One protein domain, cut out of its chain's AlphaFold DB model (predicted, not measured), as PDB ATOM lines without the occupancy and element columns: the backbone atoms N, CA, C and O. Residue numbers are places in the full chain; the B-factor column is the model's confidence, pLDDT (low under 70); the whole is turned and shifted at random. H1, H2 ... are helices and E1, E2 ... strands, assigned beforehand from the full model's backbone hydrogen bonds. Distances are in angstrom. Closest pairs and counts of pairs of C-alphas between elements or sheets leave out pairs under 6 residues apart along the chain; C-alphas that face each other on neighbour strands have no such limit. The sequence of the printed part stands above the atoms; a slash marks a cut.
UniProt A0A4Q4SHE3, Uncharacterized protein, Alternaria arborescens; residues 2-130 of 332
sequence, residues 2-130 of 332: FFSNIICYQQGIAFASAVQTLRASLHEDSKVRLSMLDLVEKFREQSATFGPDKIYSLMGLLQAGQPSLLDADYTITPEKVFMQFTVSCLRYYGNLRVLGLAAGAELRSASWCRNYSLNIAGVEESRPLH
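This is residues 2 to 130 of the 332 residues of an uncharacterized protein of Alternaria arborescens (UniProt A0A4Q4SHE3). One long helix, H1, runs along one side at a distance from a small body of short helices and loops. In that body H2 and H3 pair up at a steep angle, while H4 forms a second layer with H5 and the short strand E1 packed on it. The printed part has 129 residues, with five named helices and then one named strand along the chain, H1 H2 H3 H4 H5 E1; the class is mostly helix. The whole is compact, with a radius of gyration of the C-alphas of 14.9 A, and spans 43 by 40 by 34 A.

Start with H1, residues 2 to 27, which touches no helix and is apart from H2, residues 36 to 42. Next look at H2 and H3, residues 53 to 59: they touch, with Val 40 and Ile 55 as their closest C-alphas at 6.4 A, and run opposite ways at a steep tilt of 57 degrees. H3 and H4, residues 78 to 93, are near each other, with 6 pairs of C-alphas within 10 A. H2 and H4 are close but not clearly touching; their closest C-alphas, those of Leu 37 and Cys 89, are 7.3 A apart. H4 touches H5, residues 97 to 101, with residues 86 to 90 alone, and the closest C-alphas, those of Thr 86 and Val 98, are 6.3 A apart. E1, residues 110 to 114, pairs with no named strand; its Cys 113 and Met 83 of H4 are the closest C-alphas of the two, at 5.9 A, and its Trp 112 and Leu 99 of H5 likewise, at 5.7 A. In H2 and H4 every O i to N i+4 pair is within hydrogen-bond range, against 21 of 22 in H1, 1 of 3 in H3 and 0 of 1 in H5, where O i to N i+3 gives 2 of 4 in H3 and 2 of 2 in H5.

Find C-alpha 2 at (128.659, 207.853, 163.720); from there H1 runs 38.5 A to C-alpha 27 at (133.256, 234.970, 190.731). H2, from Met 36 to Lys 42, and H3, from Asp 53 to Met 59, are short. H4 runs 22.3 A from Pro 78 to Tyr 93, H5 goes from Arg 97 to Leu 101, and E1 ends at C-alpha 114, (130.817, 203.699, 193.341).

The C-alphas of Phe 2 and Gly 94, the two farthest apart, are 44.9 A from each other. The printed part has no cut. The link from H3 to H4, residues 60 to 77, is long, and residues 115 to 130 hold no named element. Confidence is under 70 at residues 2 to 14, 26 to 32 and 120 to 123.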
ATOM      1  N   PHE A   2     129.177 206.471 163.800       26.78
ATOM      2  CA  PHE A   2     128.659 207.853 163.720       26.78
ATOM      3  C   PHE A   2     127.769 208.307 164.900       26.78
ATOM      4  O   PHE A   2     127.977 209.398 165.421       26.78
ATOM      5  N   PHE A   3     126.851 207.468 165.397       25.98
ATOM      6  CA  PHE A   3     125.992 207.823 166.546       25.98
ATOM      7  C   PHE A   3     126.763 208.015 167.864       25.98
ATOM      8  O   PHE A   3     126.439 208.905 168.642       25.98
ATOM      9  N   SER A   4     127.826 207.234 168.087       33.78
ATOM     10  CA  SER A   4     128.674 207.357 169.284       33.78
ATOM     11  C   SER A   4     129.448 208.678 169.302       33.78
ATOM     12  O   SER A   4     129.596 209.286 170.357       33.78
ATOM     13  N   ASN A   5     129.901 209.146 168.134       31.14
ATOM     14  CA  ASN A   5     130.641 210.403 168.018       31.14
ATOM     15  C   ASN A   5     129.735 211.628 168.207       31.14
ATOM     16  O   ASN A   5     130.163 212.596 168.823       31.14
ATOM     17  N   ILE A   6     128.476 211.576 167.754       34.81
ATOM     18  CA  ILE A   6     127.506 212.670 167.945       34.81
ATOM     19  C   ILE A   6     127.091 212.793 169.418       34.81
ATOM     20  O   ILE A   6     127.075 213.900 169.951       34.81
ATOM     21  N   ILE A   7     126.825 211.669 170.099       42.44
ATOM     22  CA  ILE A   7     126.504 211.659 171.538       42.44
ATOM     23  C   ILE A   7     127.695 212.171 172.358       42.44
ATOM     24  O   ILE A   7     127.518 213.029 173.220       42.44
ATOM     25  N   CYS A   8     128.915 211.719 172.048       43.06
ATOM     26  CA  CYS A   8     130.133 212.185 172.713       43.06
ATOM     27  C   CYS A   8     130.380 213.690 172.490       43.06
ATOM     28  O   CYS A   8     130.775 214.397 173.415       43.06
ATOM     29  N   TYR A   9     130.114 214.198 171.282       40.91
ATOM     30  CA  TYR A   9     130.274 215.616 170.945       40.91
ATOM     31  C   TYR A   9     129.238 216.502 171.657       40.91
ATOM     32  O   TYR A   9     129.591 217.530 172.234       40.91
ATOM     33  N   GLN A  10     127.969 216.080 171.699       47.22
ATOM     34  CA  GLN A  10     126.916 216.783 172.440       47.22
ATOM     35  C   GLN A  10     127.149 216.753 173.961       47.22
ATOM     36  O   GLN A  10     126.956 217.772 174.624       47.22
ATOM     37  N   GLN A  11     127.632 215.632 174.513       53.72
ATOM     38  CA  GLN A  11     128.040 215.533 175.921       53.72
ATOM     39  C   GLN A  11     129.245 216.430 176.245       53.72
ATOM     40  O   GLN A  11     129.256 217.072 177.295       53.72
ATOM     41  N   GLY A  12     130.225 216.526 175.341       57.38
ATOM     42  CA  GLY A  12     131.393 217.400 175.493       57.38
ATOM     43  C   GLY A  12     131.041 218.892 175.490       57.38
ATOM     44  O   GLY A  12     131.527 219.640 176.340       57.38
ATOM     45  N   ILE A  13     130.141 219.327 174.599       58.34
ATOM     46  CA  ILE A  13     129.637 220.715 174.574       58.34
ATOM     47  C   ILE A  13     128.854 221.032 175.855       58.34
ATOM     48  O   ILE A  13     129.076 222.077 176.472       58.34
ATOM     49  N   ALA A  14     127.981 220.119 176.292       65.94
ATOM     50  CA  ALA A  14     127.228 220.277 177.535       65.94
ATOM     51  C   ALA A  14     128.152 220.350 178.766       65.94
ATOM     52  O   ALA A  14     127.906 221.147 179.672       65.94
ATOM     53  N   PHE A  15     129.241 219.573 178.785       72.44
ATOM     54  CA  PHE A  15     130.246 219.610 179.847       72.44
ATOM     55  C   PHE A  15     130.987 220.946 179.903       72.44
ATOM     56  O   PHE A  15     131.015 221.583 180.956       72.44
ATOM     57  N   ALA A  16     131.559 221.392 178.780       75.62
ATOM     58  CA  ALA A  16     132.324 222.635 178.723       75.62
ATOM     59  C   ALA A  16     131.462 223.846 179.111       75.62
ATOM     60  O   ALA A  16     131.887 224.672 179.920       75.62
ATOM     61  N   SER A  17     130.223 223.897 178.612       78.31
ATOM     62  CA  SER A  17     129.248 224.920 178.993       78.31
ATOM     63  C   SER A  17     128.931 224.868 180.492       78.31
ATOM     64  O   SER A  17     129.017 225.891 181.168       78.31
ATOM     65  N   ALA A  18     128.669 223.680 181.052       77.69
ATOM     66  CA  ALA A  18     128.392 223.524 182.478       77.69
ATOM     67  C   ALA A  18     129.573 223.951 183.365       77.69
ATOM     68  O   ALA A  18     129.362 224.607 184.385       77.69
ATOM     69  N   VAL A  19     130.810 223.614 182.985       82.12
ATOM     70  CA  VAL A  19     132.023 224.050 183.695       82.12
ATOM     71  C   VAL A  19     132.199 225.565 183.599       82.12
ATOM     72  O   VAL A  19     132.525 226.198 184.601       82.12
ATOM     73  N   GLN A  20     131.950 226.167 182.434       81.69
ATOM     74  CA  GLN A  20     132.021 227.618 182.263       81.69
ATOM     75  C   GLN A  20     130.983 228.345 183.128       81.69
ATOM     76  O   GLN A  20     131.333 229.311 183.801       81.69
ATOM     77  N   THR A  21     129.739 227.855 183.179       80.94
ATOM     78  CA  THR A  21     128.700 228.398 184.068       80.94
ATOM     79  C   THR A  21     129.110 228.296 185.535       80.94
ATOM     80  O   THR A  21     128.935 229.253 186.285       80.94
ATOM     81  N   LEU A  22     129.694 227.164 185.946       79.38
ATOM     82  CA  LEU A  22     130.198 227.015 187.312       79.38
ATOM     83  C   LEU A  22     131.308 228.016 187.608       79.38
ATOM     84  O   LEU A  22     131.223 228.711 188.614       79.38
ATOM     85  N   ARG A  23     132.295 228.150 186.718       79.19
ATOM     86  CA  ARG A  23     133.396 229.111 186.868       79.19
ATOM     87  C   ARG A  23     132.902 230.553 186.954       79.19
ATOM     88  O   ARG A  23     133.353 231.275 187.832       79.19
ATOM     89  N   ALA A  24     131.939 230.953 186.124       78.44
ATOM     90  CA  ALA A  24     131.316 232.273 186.226       78.44
ATOM     91  C   ALA A  24     130.669 232.486 187.610       78.44
ATOM     92  O   ALA A  24     130.908 233.498 188.260       78.44
ATOM     93  N   SER A  25     129.963 231.470 188.121       73.38
ATOM     94  CA  SER A  25     129.351 231.498 189.459       73.38
ATOM     95  C   SER A  25     130.337 231.410 190.638       73.38
ATOM     96  O   SER A  25     129.914 231.576 191.781       73.38
ATOM     97  N   LEU A  26     131.629 231.121 190.398       67.38
ATOM     98  CA  LEU A  26     132.688 231.228 191.415       67.38
ATOM     99  C   LEU A  26     133.055 232.692 191.687       67.38
ATOM    100  O   LEU A  26     133.501 233.014 192.784       67.38
ATOM    101  N   HIS A  27     132.909 233.550 190.673       65.94
ATOM    102  CA  HIS A  27     133.256 234.970 190.731       65.94
ATOM    103  C   HIS A  27     132.069 235.857 191.129       65.94
ATOM    104  O   HIS A  27     132.271 236.988 191.562       65.94
ATOM    105  N   GLU A  28     130.846 235.342 191.011       62.84
ATOM    106  CA  GLU A  28     129.622 235.986 191.485       62.84
ATOM    107  C   GLU A  28     129.214 235.441 192.859       62.84
ATOM    108  O   GLU A  28     129.457 234.274 193.174       62.84
ATOM    109  N   ASP A  29     128.539 236.262 193.668       60.03
ATOM    110  CA  ASP A  29     127.995 235.878 194.978       60.03
ATOM    111  C   ASP A  29     126.744 234.987 194.797       60.03
ATOM    112  O   ASP A  29     125.599 235.344 195.095       60.03
ATOM    113  N   SER A  30     126.947 233.825 194.170       61.75
ATOM    114  CA  SER A  30     125.881 232.897 193.820       61.75
ATOM    115  C   SER A  30     125.293 232.266 195.085       61.75
ATOM    116  O   SER A  30     125.991 231.733 195.948       61.75
ATOM    117  N   LYS A  31     123.959 232.295 195.199       61.09
ATOM    118  CA  LYS A  31     123.229 231.758 196.364       61.09
ATOM    119  C   LYS A  31     123.343 230.237 196.530       61.09
ATOM    120  O   LYS A  31     122.976 229.721 197.582       61.09
ATOM    121  N   VAL A  32     123.795 229.509 195.508       66.31
ATOM    122  CA  VAL A  32     123.853 228.041 195.512       66.31
ATOM    123  C   VAL A  32     125.304 227.601 195.463       66.31
ATOM    124  O   VAL A  32     125.941 227.689 194.415       66.31
ATOM    125  N   ARG A  33     125.803 227.086 196.592       76.44
ATOM    126  CA  ARG A  33     127.146 226.518 196.668       76.44
ATOM    127  C   ARG A  33     127.128 225.019 196.429       76.44
ATOM    128  O   ARG A  33     126.463 224.296 197.168       76.44
ATOM    129  N   LEU A  34     127.834 224.563 195.396       84.81
ATOM    130  CA  LEU A  34     127.949 223.137 195.099       84.81
ATOM    131  C   LEU A  34     129.053 222.509 195.939       84.81
ATOM    132  O   LEU A  34     130.191 222.978 195.950       84.81
ATOM    133  N   SER A  35     128.708 221.422 196.614       90.38
ATOM    134  CA  SER A  35     129.660 220.607 197.354       90.38
ATOM    135  C   SER A  35     130.349 219.587 196.439       90.38
ATOM    136  O   SER A  35     129.881 219.320 195.329       90.38
ATOM    137  N   MET A  36     131.430 218.955 196.916       92.94
ATOM    138  CA  MET A  36     132.120 217.888 196.172       92.94
ATOM    139  C   MET A  36     131.176 216.783 195.695       92.94
ATOM    140  O   MET A  36     131.255 216.352 194.547       92.94
ATOM    141  N   LEU A  37     130.254 216.344 196.554       91.69
ATOM    142  CA  LEU A  37     129.298 215.303 196.195       91.69
ATOM    143  C   LEU A  37     128.304 215.770 195.116       91.69
ATOM    144  O   LEU A  37     127.956 214.974 194.249       91.69
ATOM    145  N   ASP A  38     127.914 217.051 195.106       89.38
ATOM    146  CA  ASP A  38     127.039 217.599 194.056       89.38
ATOM    147  C   ASP A  38     127.769 217.690 192.707       89.38
ATOM    148  O   ASP A  38     127.182 217.410 191.663       89.38
ATOM    149  N   LEU A  39     129.057 218.055 192.713       90.31
ATOM    150  CA  LEU A  39     129.888 218.092 191.507       90.31
ATOM    151  C   LEU A  39     130.097 216.687 190.934       90.31
ATOM    152  O   LEU A  39     129.882 216.474 189.742       90.31
ATOM    153  N   VAL A  40     130.479 215.729 191.779       91.12
ATOM    154  CA  VAL A  40     130.701 214.333 191.381       91.12
ATOM    155  C   VAL A  40     129.424 213.708 190.823       91.12
ATOM    156  O   VAL A  40     129.473 212.989 189.830       91.12
ATOM    157  N   GLU A  41     128.271 214.009 191.414       87.69
ATOM    158  CA  GLU A  41     126.977 213.570 190.902       87.69
ATOM    159  C   GLU A  41     126.613 214.248 189.574       87.69
ATOM    160  O   GLU A  41     126.211 213.572 188.627       87.69
ATOM    161  N   LYS A  42     126.810 215.568 189.465       84.50
ATOM    162  CA  LYS A  42     126.532 216.338 188.244       84.50
ATOM    163  C   LYS A  42     127.388 215.889 187.059       84.50
ATOM    164  O   LYS A  42     126.898 215.839 185.933       84.50
ATOM    165  N   PHE A  43     128.651 215.558 187.310       85.75
ATOM    166  CA  PHE A  43     129.622 215.166 186.289       85.75
ATOM    167  C   PHE A  43     129.894 213.663 186.241       85.75
ATOM    168  O   PHE A  43     130.801 213.234 185.532       85.75
ATOM    169  N   ARG A  44     129.071 212.845 186.911       82.19
ATOM    170  CA  ARG A  44     129.201 211.378 186.923       82.19
ATOM    171  C   ARG A  44     129.247 210.761 185.528       82.19
ATOM    172  O   ARG A  44     129.801 209.678 185.370       82.19
ATOM    173  N   GLU A  45     128.655 211.446 184.542       79.25
ATOM    174  CA  GLU A  45     128.578 210.970 183.162       79.25
ATOM    175  C   GLU A  45     129.835 211.216 182.327       79.25
ATOM    176  O   GLU A  45     129.975 210.672 181.231       79.25
ATOM    177  N   GLN A  46     130.779 211.985 182.861       81.88
ATOM    178  CA  GLN A  46     132.006 212.298 182.155       81.88
ATOM    179  C   GLN A  46     132.974 211.128 182.177       81.88
ATOM    180  O   GLN A  46     133.076 210.384 183.155       81.88
ATOM    181  N   SER A  47     133.685 210.959 181.068       82.81
ATOM    182  CA  SER A  47     134.756 209.975 180.973       82.81
ATOM    183  C   SER A  47     136.053 210.554 181.525       82.81
ATOM    184  O   SER A  47     136.295 211.753 181.424       82.81
ATOM    185  N   ALA A  48     136.888 209.693 182.096       84.31
ATOM    186  CA  ALA A  48     138.237 210.054 182.506       84.31
ATOM    187  C   ALA A  48     139.208 208.971 182.048       84.31
ATOM    188  O   ALA A  48     138.867 207.785 182.060       84.31
ATOM    189  N   THR A  49     140.406 209.389 181.643       84.75
ATOM    190  CA  THR A  49     141.491 208.474 181.272       84.75
ATOM    191  C   THR A  49     141.961 207.687 182.491       84.75
ATOM    192  O   THR A  49     142.156 206.478 182.408       84.75
ATOM    193  N   PHE A  50     142.080 208.361 183.637       88.94
ATOM    194  CA  PHE A  50     142.387 207.751 184.921       88.94
ATOM    195  C   PHE A  50     141.186 207.906 185.861       88.94
ATOM    196  O   PHE A  50     140.678 209.007 186.057       88.94
ATOM    197  N   GLY A  51     140.687 206.802 186.424       88.19
ATOM    198  CA  GLY A  51     139.429 206.784 187.187       88.19
ATOM    199  C   GLY A  51     139.338 207.823 188.321       88.19
ATOM    200  O   GLY A  51     138.335 208.538 188.386       88.19
ATOM    201  N   PRO A  52     140.367 207.960 189.185       94.12
ATOM    202  CA  PRO A  52     140.445 208.997 190.221       94.12
ATOM    203  C   PRO A  52     140.268 210.436 189.732       94.12
ATOM    204  O   PRO A  52     139.753 211.262 190.488       94.12
ATOM    205  N   ASP A  53     140.569 210.738 188.467       92.69
ATOM    206  CA  ASP A  53     140.407 212.092 187.930       92.69
ATOM    207  C   ASP A  53     138.943 212.527 187.875       92.69
ATOM    208  O   ASP A  53     138.672 213.726 187.910       92.69
ATOM    209  N   LYS A  54     137.974 211.600 187.894       89.88
ATOM    210  CA  LYS A  54     136.551 211.963 188.044       89.88
ATOM    211  C   LYS A  54     136.228 212.612 189.388       89.88
ATOM    212  O   LYS A  54     135.172 213.223 189.523       89.88
ATOM    213  N   ILE A  55     137.115 212.477 190.371       93.81
ATOM    214  CA  ILE A  55     137.023 213.140 191.672       93.81
ATOM    215  C   ILE A  55     138.042 214.281 191.722       93.81
ATOM    216  O   ILE A  55     137.664 215.424 191.968       93.81
ATOM    217  N   TYR A  56     139.319 213.996 191.444       94.75
ATOM    218  CA  TYR A  56     140.406 214.968 191.597       94.75
ATOM    219  C   TYR A  56     140.253 216.198 190.700       94.75
ATOM    220  O   TYR A  56     140.450 217.320 191.166       94.75
ATOM    221  N   SER A  57     139.815 216.032 189.448       91.50
ATOM    222  CA  SER A  57     139.636 217.171 188.534       91.50
ATOM    223  C   SER A  57     138.551 218.156 188.988       91.50
ATOM    224  O   SER A  57     138.602 219.335 188.637       91.50
ATOM    225  N   LEU A  58     137.586 217.700 189.796       91.25
ATOM    226  CA  LEU A  58     136.473 218.520 190.279       91.25
ATOM    227  C   LEU A  58     136.844 219.371 191.498       91.25
ATOM    228  O   LEU A  58     136.153 220.348 191.777       91.25
ATOM    229  N   MET A  59     137.949 219.061 192.185       91.38
ATOM    230  CA  MET A  59     138.426 219.842 193.333       91.38
ATOM    231  C   MET A  59     138.729 221.295 192.944       91.38
ATOM    232  O   MET A  59     138.425 222.214 193.698       91.38
ATOM    233  N   GLY A  60     139.244 221.519 191.730       87.50
ATOM    234  CA  GLY A  60     139.500 222.859 191.192       87.50
ATOM    235  C   GLY A  60     138.241 223.654 190.817       87.50
ATOM    236  O   GLY A  60     138.356 224.807 190.409       87.50
ATOM    237  N   LEU A  61     137.049 223.054 190.916       87.62
ATOM    238  CA  LEU A  61     135.757 223.710 190.669       87.62
ATOM    239  C   LEU A  61     135.002 224.045 191.964       87.62
ATOM    240  O   LEU A  61     133.874 224.535 191.900       87.62
ATOM    241  N   LEU A  62     135.593 223.773 193.130       87.50
ATOM    242  CA  LEU A  62     134.984 224.098 194.413       87.50
ATOM    243  C   LEU A  62     135.006 225.600 194.687       87.50
ATOM    244  O   LEU A  62     136.002 226.288 194.469       87.50
ATOM    245  N   GLN A  63     133.899 226.098 195.231       81.94
ATOM    246  CA  GLN A  63     133.817 227.456 195.758       81.94
ATOM    247  C   GLN A  63     134.568 227.588 197.084       81.94
ATOM    248  O   GLN A  63     134.691 226.630 197.849       81.94
ATOM    249  N   ALA A  64     135.008 228.811 197.393       80.06
ATOM    250  CA  ALA A  64     135.718 229.113 198.630       80.06
ATOM    251  C   ALA A  64     134.946 228.624 199.875       80.06
ATOM    252  O   ALA A  64     133.748 228.880 200.042       80.06
ATOM    253  N   GLY A  65     135.652 227.910 200.756       81.19
ATOM    254  CA  GLY A  65     135.102 227.329 201.984       81.19
ATOM    255  C   GLY A  65     134.439 225.955 201.822       81.19
ATOM    256  O   GLY A  65     134.032 225.377 202.827       81.19
ATOM    257  N   GLN A  66     134.336 225.406 200.605       85.38
ATOM    258  CA  GLN A  66     133.943 224.008 200.403       85.38
ATOM    259  C   GLN A  66     135.175 223.089 200.492       85.38
ATOM    260  O   GLN A  66     136.176 223.366 199.831       85.38
ATOM    261  N   PRO A  67     135.137 221.995 201.274       91.00
ATOM    262  CA  PRO A  67     136.269 221.081 201.376       91.00
ATOM    263  C   PRO A  67     136.359 220.147 200.164       91.00
ATOM    264  O   PRO A  67     135.344 219.669 199.658       91.00
ATOM    265  N   SER A  68     137.586 219.800 199.771       89.31
ATOM    266  CA  SER A  68     137.880 218.787 198.744       89.31
ATOM    267  C   SER A  68     137.563 217.354 199.177       89.31
ATOM    268  O   SER A  68     137.475 216.469 198.329       89.31
ATOM    269  N   LEU A  69     137.366 217.120 200.482       93.94
ATOM    270  CA  LEU A  69     137.128 215.821 201.139       93.94
ATOM    271  C   LEU A  69     138.284 214.810 201.057       93.94
ATOM    272  O   LEU A  69     138.319 213.879 201.863       93.94
ATOM    273  N   LEU A  70     139.206 214.989 200.113       93.19
ATOM    274  CA  LEU A  70     140.424 214.216 199.901       93.19
ATOM    275  C   LEU A  70     141.519 215.111 199.313       93.19
ATOM    276  O   LEU A  70     141.222 216.163 198.742       93.19
ATOM    277  N   ASP A  71     142.749 214.614 199.370       92.38
ATOM    278  CA  ASP A  71     143.880 215.128 198.605       92.38
ATOM    279  C   ASP A  71     144.177 214.205 197.416       92.38
ATOM    280  O   ASP A  71     143.858 213.009 197.434       92.38
ATOM    281  N   ALA A  72     144.754 214.769 196.354       93.56
ATOM    282  CA  ALA A  72     145.142 213.999 195.181       93.56
ATOM    283  C   ALA A  72     146.390 213.161 195.485       93.56
ATOM    284  O   ALA A  72     147.471 213.707 195.696       93.56
ATOM    285  N   ASP A  73     146.240 211.838 195.471       93.62
ATOM    286  CA  ASP A  73     147.323 210.882 195.684       93.62
ATOM    287  C   ASP A  73     147.236 209.766 194.638       93.62
ATOM    288  O   ASP A  73     146.375 208.888 194.683       93.62
ATOM    289  N   TYR A  74     148.147 209.812 193.667       93.31
ATOM    290  CA  TYR A  74     148.222 208.841 192.574       93.31
ATOM    291  C   TYR A  74     149.037 207.590 192.942       93.31
ATOM    292  O   TYR A  74     149.188 206.698 192.109       93.31
ATOM    293  N   THR A  75     149.574 207.505 194.166       95.56
ATOM    294  CA  THR A  75     150.344 206.342 194.639       95.56
ATOM    295  C   THR A  75     149.451 205.222 195.172       95.56
ATOM    296  O   THR A  75     149.868 204.063 195.236       95.56
ATOM    297  N   ILE A  76     148.202 205.541 195.518       94.19
ATOM    298  CA  ILE A  76     147.206 204.578 195.980       94.19
ATOM    299  C   ILE A  76     146.337 204.061 194.830       94.19
ATOM    300  O   ILE A  76     146.073 204.733 193.836       94.19
ATOM    301  N   THR A  77     145.853 202.827 194.972       95.44
ATOM    302  CA  THR A  77     144.983 202.193 193.974       95.44
ATOM    303  C   THR A  77     143.659 202.960 193.816       95.44
ATOM    304  O   THR A  77     143.086 203.340 194.843       95.44
ATOM    305  N   PRO A  78     143.085 203.075 192.600       95.81
ATOM    306  CA  PRO A  78     141.806 203.754 192.367       95.81
ATOM    307  C   PRO A  78     140.665 203.324 193.297       95.81
ATOM    308  O   PRO A  78     139.921 204.153 193.808       95.81
ATOM    309  N   GLU A  79     140.554 202.028 193.577       95.94
ATOM    310  CA  GLU A  79     139.505 201.467 194.437       95.94
ATOM    311  C   GLU A  79     139.581 202.032 195.864       95.94
ATOM    312  O   GLU A  79     138.561 202.412 196.444       95.94
ATOM    313  N   LYS A  80     140.799 202.169 196.408       96.44
ATOM    314  CA  LYS A  80     141.034 202.808 197.710       96.44
ATOM    315  C   LYS A  80     140.673 204.291 197.686       96.44
ATOM    316  O   LYS A  80     140.032 204.737 198.632       96.44
ATOM    317  N   VAL A  81     141.001 205.019 196.613       97.06
ATOM    318  CA  VAL A  81     140.600 206.432 196.448       97.06
ATOM    319  C   VAL A  81     139.079 206.570 196.524       97.06
ATOM    320  O   VAL A  81     138.557 207.414 197.252       97.06
ATOM    321  N   PHE A  82     138.340 205.717 195.812       97.38
ATOM    322  CA  PHE A  82     136.876 205.790 195.767       97.38
ATOM    323  C   PHE A  82     136.243 205.469 197.124       97.38
ATOM    324  O   PHE A  82     135.307 206.153 197.560       97.38
ATOM    325  N   MET A  83     136.777 204.466 197.827       97.88
ATOM    326  CA  MET A  83     136.333 204.122 199.179       97.88
ATOM    327  C   MET A  83     136.646 205.243 200.174       97.88
ATOM    328  O   MET A  83     135.771 205.614 200.956       97.88
ATOM    329  N   GLN A  84     137.846 205.831 200.113       97.62
ATOM    330  CA  GLN A  84     138.214 206.996 200.923       97.62
ATOM    331  C   GLN A  84     137.268 208.169 200.663       97.62
ATOM    332  O   GLN A  84     136.761 208.753 201.615       97.62
ATOM    333  N   PHE A  85     136.953 208.466 199.398       97.75
ATOM    334  CA  PHE A  85     136.025 209.541 199.040       97.75
ATOM    335  C   PHE A  85     134.638 209.299 199.630       97.75
ATOM    336  O   PHE A  85     134.027 210.193 200.218       97.75
ATOM    337  N   THR A  86     134.156 208.064 199.503       97.75
ATOM    338  CA  THR A  86     132.855 207.657 200.033       97.75
ATOM    339  C   THR A  86     132.814 207.824 201.553       97.75
ATOM    340  O   THR A  86     131.889 208.441 202.077       97.75
ATOM    341  N   VAL A  87     133.845 207.372 202.273       97.81
ATOM    342  CA  VAL A  87     133.949 207.531 203.733       97.81
ATOM    343  C   VAL A  87     134.084 209.001 204.148       97.81
ATOM    344  O   VAL A  87     133.439 209.420 205.110       97.81
ATOM    345  N   SER A  88     134.855 209.813 203.420       97.50
ATOM    346  CA  SER A  88     134.950 211.256 203.672       97.50
ATOM    347  C   SER A  88     133.602 211.956 203.487       97.50
ATOM    348  O   SER A  88     133.246 212.805 204.304       97.50
ATOM    349  N   CYS A  89     132.805 211.555 202.489       96.69
ATOM    350  CA  CYS A  89     131.425 212.019 202.334       96.69
ATOM    351  C   CYS A  89     130.563 211.652 203.555       96.69
ATOM    352  O   CYS A  89     129.867 212.517 204.087       96.69
ATOM    353  N   LEU A  90     130.620 210.399 204.029       96.56
ATOM    354  CA  LEU A  90     129.869 209.963 205.217       96.56
ATOM    355  C   LEU A  90     130.234 210.795 206.453       96.56
ATOM    356  O   LEU A  90     129.351 211.235 207.189       96.56
ATOM    357  N   ARG A  91     131.533 211.039 206.666       95.88
ATOM    358  CA  ARG A  91     132.050 211.822 207.795       95.88
ATOM    359  C   ARG A  91     131.634 213.287 207.728       95.88
ATOM    360  O   ARG A  91     131.192 213.825 208.734       95.88
ATOM    361  N   TYR A  92     131.796 213.923 206.570       94.88
ATOM    362  CA  TYR A  92     131.573 215.360 206.429       94.88
ATOM    363  C   TYR A  92     130.084 215.720 206.372       94.88
ATOM    364  O   TYR A  92     129.650 216.645 207.053       94.88
ATOM    365  N   TYR A  93     129.284 214.982 205.595       91.75
ATOM    366  CA  TYR A  93     127.862 215.292 205.426       91.75
ATOM    367  C   TYR A  93     126.961 214.651 206.490       91.75
ATOM    368  O   TYR A  93     125.781 215.006 206.578       91.75
ATOM    369  N   GLY A  94     127.470 213.679 207.255       92.12
ATOM    370  CA  GLY A  94     126.726 213.015 208.329       92.12
ATOM    371  C   GLY A  94     125.487 212.249 207.854       92.12
ATOM    372  O   GLY A  94     124.527 212.109 208.607       92.12
ATOM    373  N   ASN A  95     125.465 211.798 206.598       91.88
ATOM    374  CA  ASN A  95     124.333 211.084 206.005       91.88
ATOM    375  C   ASN A  95     124.782 210.083 204.931       91.88
ATOM    376  O   ASN A  95     125.930 210.092 204.494       91.88
ATOM    377  N   LEU A  96     123.853 209.234 204.485       94.31
ATOM    378  CA  LEU A  96     124.127 208.136 203.549       94.31
ATOM    379  C   LEU A  96     123.950 208.488 202.059       94.31
ATOM    380  O   LEU A  96     123.939 207.579 201.231       94.31
ATOM    381  N   ARG A  97     123.818 209.772 201.680       92.06
ATOM    382  CA  ARG A  97     123.516 210.181 200.286       92.06
ATOM    383  C   ARG A  97     124.488 209.583 199.267       92.06
ATOM    384  O   ARG A  97     124.069 209.149 198.200       92.06
ATOM    385  N   VAL A  98     125.774 209.534 199.610       94.75
ATOM    386  CA  VAL A  98     126.832 209.027 198.723       94.75
ATOM    387  C   VAL A  98     126.629 207.561 198.316       94.75
ATOM    388  O   VAL A  98     126.993 207.189 197.205       94.75
ATOM    389  N   LEU A  99     125.981 206.744 199.156       95.62
ATOM    390  CA  LEU A  99     125.731 205.328 198.865       95.62
ATOM    391  C   LEU A  99     124.728 205.134 197.716       95.62
ATOM    392  O   LEU A  99     124.790 204.137 196.999       95.62
ATOM    393  N   GLY A 100     123.833 206.105 197.496       92.44
ATOM    394  CA  GLY A 100     122.878 206.082 196.383       92.44
ATOM    395  C   GLY A 100     123.547 206.110 195.004       92.44
ATOM    396  O   GLY A 100     122.933 205.704 194.023       92.44
ATOM    397  N   LEU A 101     124.818 206.523 194.926       91.88
ATOM    398  CA  LEU A 101     125.588 206.576 193.683       91.88
ATOM    399  C   LEU A 101     126.164 205.219 193.248       91.88
ATOM    400  O   LEU A 101     126.716 205.130 192.150       91.88
ATOM    401  N   ALA A 102     126.093 204.188 194.096       92.94
ATOM    402  CA  ALA A 102     126.716 202.897 193.820       92.94
ATOM    403  C   ALA A 102     125.873 201.996 192.901       92.94
ATOM    404  O   ALA A 102     126.441 201.191 192.177       92.94
ATOM    405  N   ALA A 103     124.545 202.137 192.887       90.81
ATOM    406  CA  ALA A 103     123.635 201.193 192.232       90.81
ATOM    407  C   ALA A 103     123.892 201.026 190.717       90.81
ATOM    408  O   ALA A 103     123.606 201.929 189.925       90.81
ATOM    409  N   GLY A 104     124.385 199.850 190.312       88.62
ATOM    410  CA  GLY A 104     124.711 199.513 188.920       88.62
ATOM    411  C   GLY A 104     126.114 199.949 188.485       88.62
ATOM    412  O   GLY A 104     126.520 199.691 187.353       88.62
ATOM    413  N   ALA A 105     126.857 200.597 189.378       91.44
ATOM    414  CA  ALA A 105     128.200 201.118 189.162       91.44
ATOM    415  C   ALA A 105     129.125 200.799 190.338       91.44
ATOM    416  O   ALA A 105     130.103 201.505 190.567       91.44
ATOM    417  N   GLU A 106     128.803 199.784 191.130       93.69
ATOM    418  CA  GLU A 106     129.504 199.487 192.365       93.69
ATOM    419  C   GLU A 106     130.890 198.861 192.141       93.69
ATOM    420  O   GLU A 106     131.164 198.186 191.141       93.69
ATOM    421  N   LEU A 107     131.792 199.056 193.105       94.69
ATOM    422  CA  LEU A 107     133.030 198.288 193.173       94.69
ATOM    423  C   LEU A 107     132.723 196.825 193.494       94.69
ATOM    424  O   LEU A 107     131.945 196.508 194.394       94.69
ATOM    425  N   ARG A 108     133.421 195.904 192.818       91.75
ATOM    426  CA  ARG A 108     133.301 194.462 193.099       91.75
ATOM    427  C   ARG A 108     133.722 194.111 194.527       91.75
ATOM    428  O   ARG A 108     133.171 193.179 195.107       91.75
ATOM    429  N   SER A 109     134.699 194.843 195.058       91.69
ATOM    430  CA  SER A 109     135.277 194.670 196.390       91.69
ATOM    431  C   SER A 109     134.566 195.468 197.484       91.69
ATOM    432  O   SER A 109     134.900 195.264 198.647       91.69
ATOM    433  N   ALA A 110     133.633 196.362 197.143       95.69
ATOM    434  CA  ALA A 110     132.918 197.221 198.085       95.69
ATOM    435  C   ALA A 110     131.613 197.716 197.441       95.69
ATOM    436  O   ALA A 110     131.582 198.790 196.839       95.69
ATOM    437  N   SER A 111     130.520 196.957 197.561       96.19
ATOM    438  CA  SER A 111     129.249 197.276 196.879       96.19
ATOM    439  C   SER A 111     128.635 198.616 197.301       96.19
ATOM    440  O   SER A 111     127.844 199.210 196.578       96.19
ATOM    441  N   TRP A 112     129.015 199.111 198.477       96.94
ATOM    442  CA  TRP A 112     128.611 200.409 199.012       96.94
ATOM    443  C   TRP A 112     129.341 201.594 198.362       96.94
ATOM    444  O   TRP A 112     128.999 202.746 198.626       96.94
ATOM    445  N   CYS A 113     130.347 201.335 197.526       97.25
ATOM    446  CA  CYS A 113     131.180 202.348 196.903       97.25
ATOM    447  C   CYS A 113     131.009 202.341 195.381       97.25
ATOM    448  O   CYS A 113     131.068 201.294 194.734       97.25
ATOM    449  N   ARG A 114     130.842 203.528 194.794       94.31
ATOM    450  CA  ARG A 114     130.817 203.699 193.341       94.31
ATOM    451  C   ARG A 114     132.212 203.500 192.746       94.31
ATOM    452  O   ARG A 114     133.189 204.095 193.188       94.31
ATOM    453  N   ASN A 115     132.278 202.746 191.660       93.44
ATOM    454  CA  ASN A 115     133.432 202.656 190.786       93.44
ATOM    455  C   ASN A 115     133.472 203.851 189.820       93.44
ATOM    456  O   ASN A 115     132.832 203.850 188.767       93.44
ATOM    457  N   TYR A 116     134.265 204.867 190.153       91.56
ATOM    458  CA  TYR A 116     134.418 206.055 189.310       91.56
ATOM    459  C   TYR A 116     135.270 205.820 188.053       91.56
ATOM    460  O   TYR A 116     135.341 206.696 187.199       91.56
ATOM    461  N   SER A 117     135.857 204.637 187.863       89.44
ATOM    462  CA  SER A 117     136.565 204.308 186.615       89.44
ATOM    463  C   SER A 117     135.620 203.989 185.449       89.44
ATOM    464  O   SER A 117     136.060 203.925 184.305       89.44
ATOM    465  N   LEU A 118     134.326 203.769 185.710       86.19
ATOM    466  CA  LEU A 118     133.362 203.384 184.677       86.19
ATOM    467  C   LEU A 118     133.045 204.554 183.744       86.19
ATOM    468  O   LEU A 118     132.587 205.605 184.195       86.19
ATOM    469  N   ASN A 119     133.252 204.365 182.440       74.81
ATOM    470  CA  ASN A 119     132.817 205.292 181.393       74.81
ATOM    471  C   ASN A 119     131.420 204.883 180.898       74.81
ATOM    472  O   ASN A 119     131.131 203.705 180.727       74.81
ATOM    473  N   ILE A 120     130.540 205.865 180.707       63.88
ATOM    474  CA  ILE A 120     129.071 205.710 180.775       63.88
ATOM    475  C   ILE A 120     128.427 204.958 179.609       63.88
ATOM    476  O   ILE A 120     127.255 204.596 179.696       63.88
ATOM    477  N   ALA A 121     129.162 204.684 178.532       56.44
ATOM    478  CA  ALA A 121     128.616 203.973 177.384       56.44
ATOM    479  C   ALA A 121     128.098 202.573 177.790       56.44
ATOM    480  O   ALA A 121     128.867 201.625 177.904       56.44
ATOM    481  N   GLY A 122     126.778 202.464 177.999       56.59
ATOM    482  CA  GLY A 122     126.076 201.217 178.310       56.59
ATOM    483  C   GLY A 122     125.922 200.863 179.795       56.59
ATOM    484  O   GLY A 122     125.484 199.751 180.077       56.59
ATOM    485  N   VAL A 123     126.248 201.751 180.746       66.94
ATOM    486  CA  VAL A 123     126.062 201.435 182.177       66.94
ATOM    487  C   VAL A 123     124.616 201.696 182.598       66.94
ATOM    488  O   VAL A 123     124.124 202.827 182.583       66.94
ATOM    489  N   GLU A 124     123.921 200.630 182.987       74.12
ATOM    490  CA  GLU A 124     122.568 200.699 183.528       74.12
ATOM    491  C   GLU A 124     122.637 201.108 185.005       74.12
ATOM    492  O   GLU A 124     122.756 200.274 185.895       74.12
ATOM    493  N   GLU A 125     122.601 202.409 185.283       80.81
ATOM    494  CA  GLU A 125     122.644 202.925 186.657       80.81
ATOM    495  C   GLU A 125     121.296 203.505 187.083       80.81
ATOM    496  O   GLU A 125     120.613 204.174 186.297       80.81
ATOM    497  N   SER A 126     120.940 203.312 188.351       79.00
ATOM    498  CA  SER A 126     119.795 203.988 188.963       79.00
ATOM    499  C   SER A 126     120.262 205.305 189.577       79.00
ATOM    500  O   SER A 126     121.098 205.313 190.477       79.00
ATOM    501  N   ARG A 127     119.723 206.435 189.103       82.06
ATOM    502  CA  ARG A 127     120.022 207.746 189.703       82.06
ATOM    503  C   ARG A 127     119.465 207.821 191.132       82.06
ATOM    504  O   ARG A 127     118.424 207.195 191.389       82.06
ATOM    505  N   PRO A 128     120.096 208.583 192.042       84.94
ATOM    506  CA  PRO A 128     119.501 208.879 193.339       84.94
ATOM    507  C   PRO A 128     118.101 209.474 193.191       84.94
ATOM    508  O   PRO A 128     117.769 210.085 192.170       84.94
ATOM    509  N   LEU A 129     117.252 209.273 194.197       84.31
ATOM    510  CA  LEU A 129     115.863 209.735 194.184       84.31
ATOM    511  C   LEU A 129     115.780 211.264 194.328       84.31
ATOM    512  O   LEU A 129     115.444 211.815 195.377       84.31
ATOM    513  N   HIS A 130     116.062 211.974 193.239       71.19
ATOM    514  CA  HIS A 130     116.006 213.428 193.183       71.19
ATOM    515  C   HIS A 130     114.578 213.951 193.202       71.19
ATOM    516  O   HIS A 130     113.672 213.368 192.604       71.19
TER     517      HIS A 130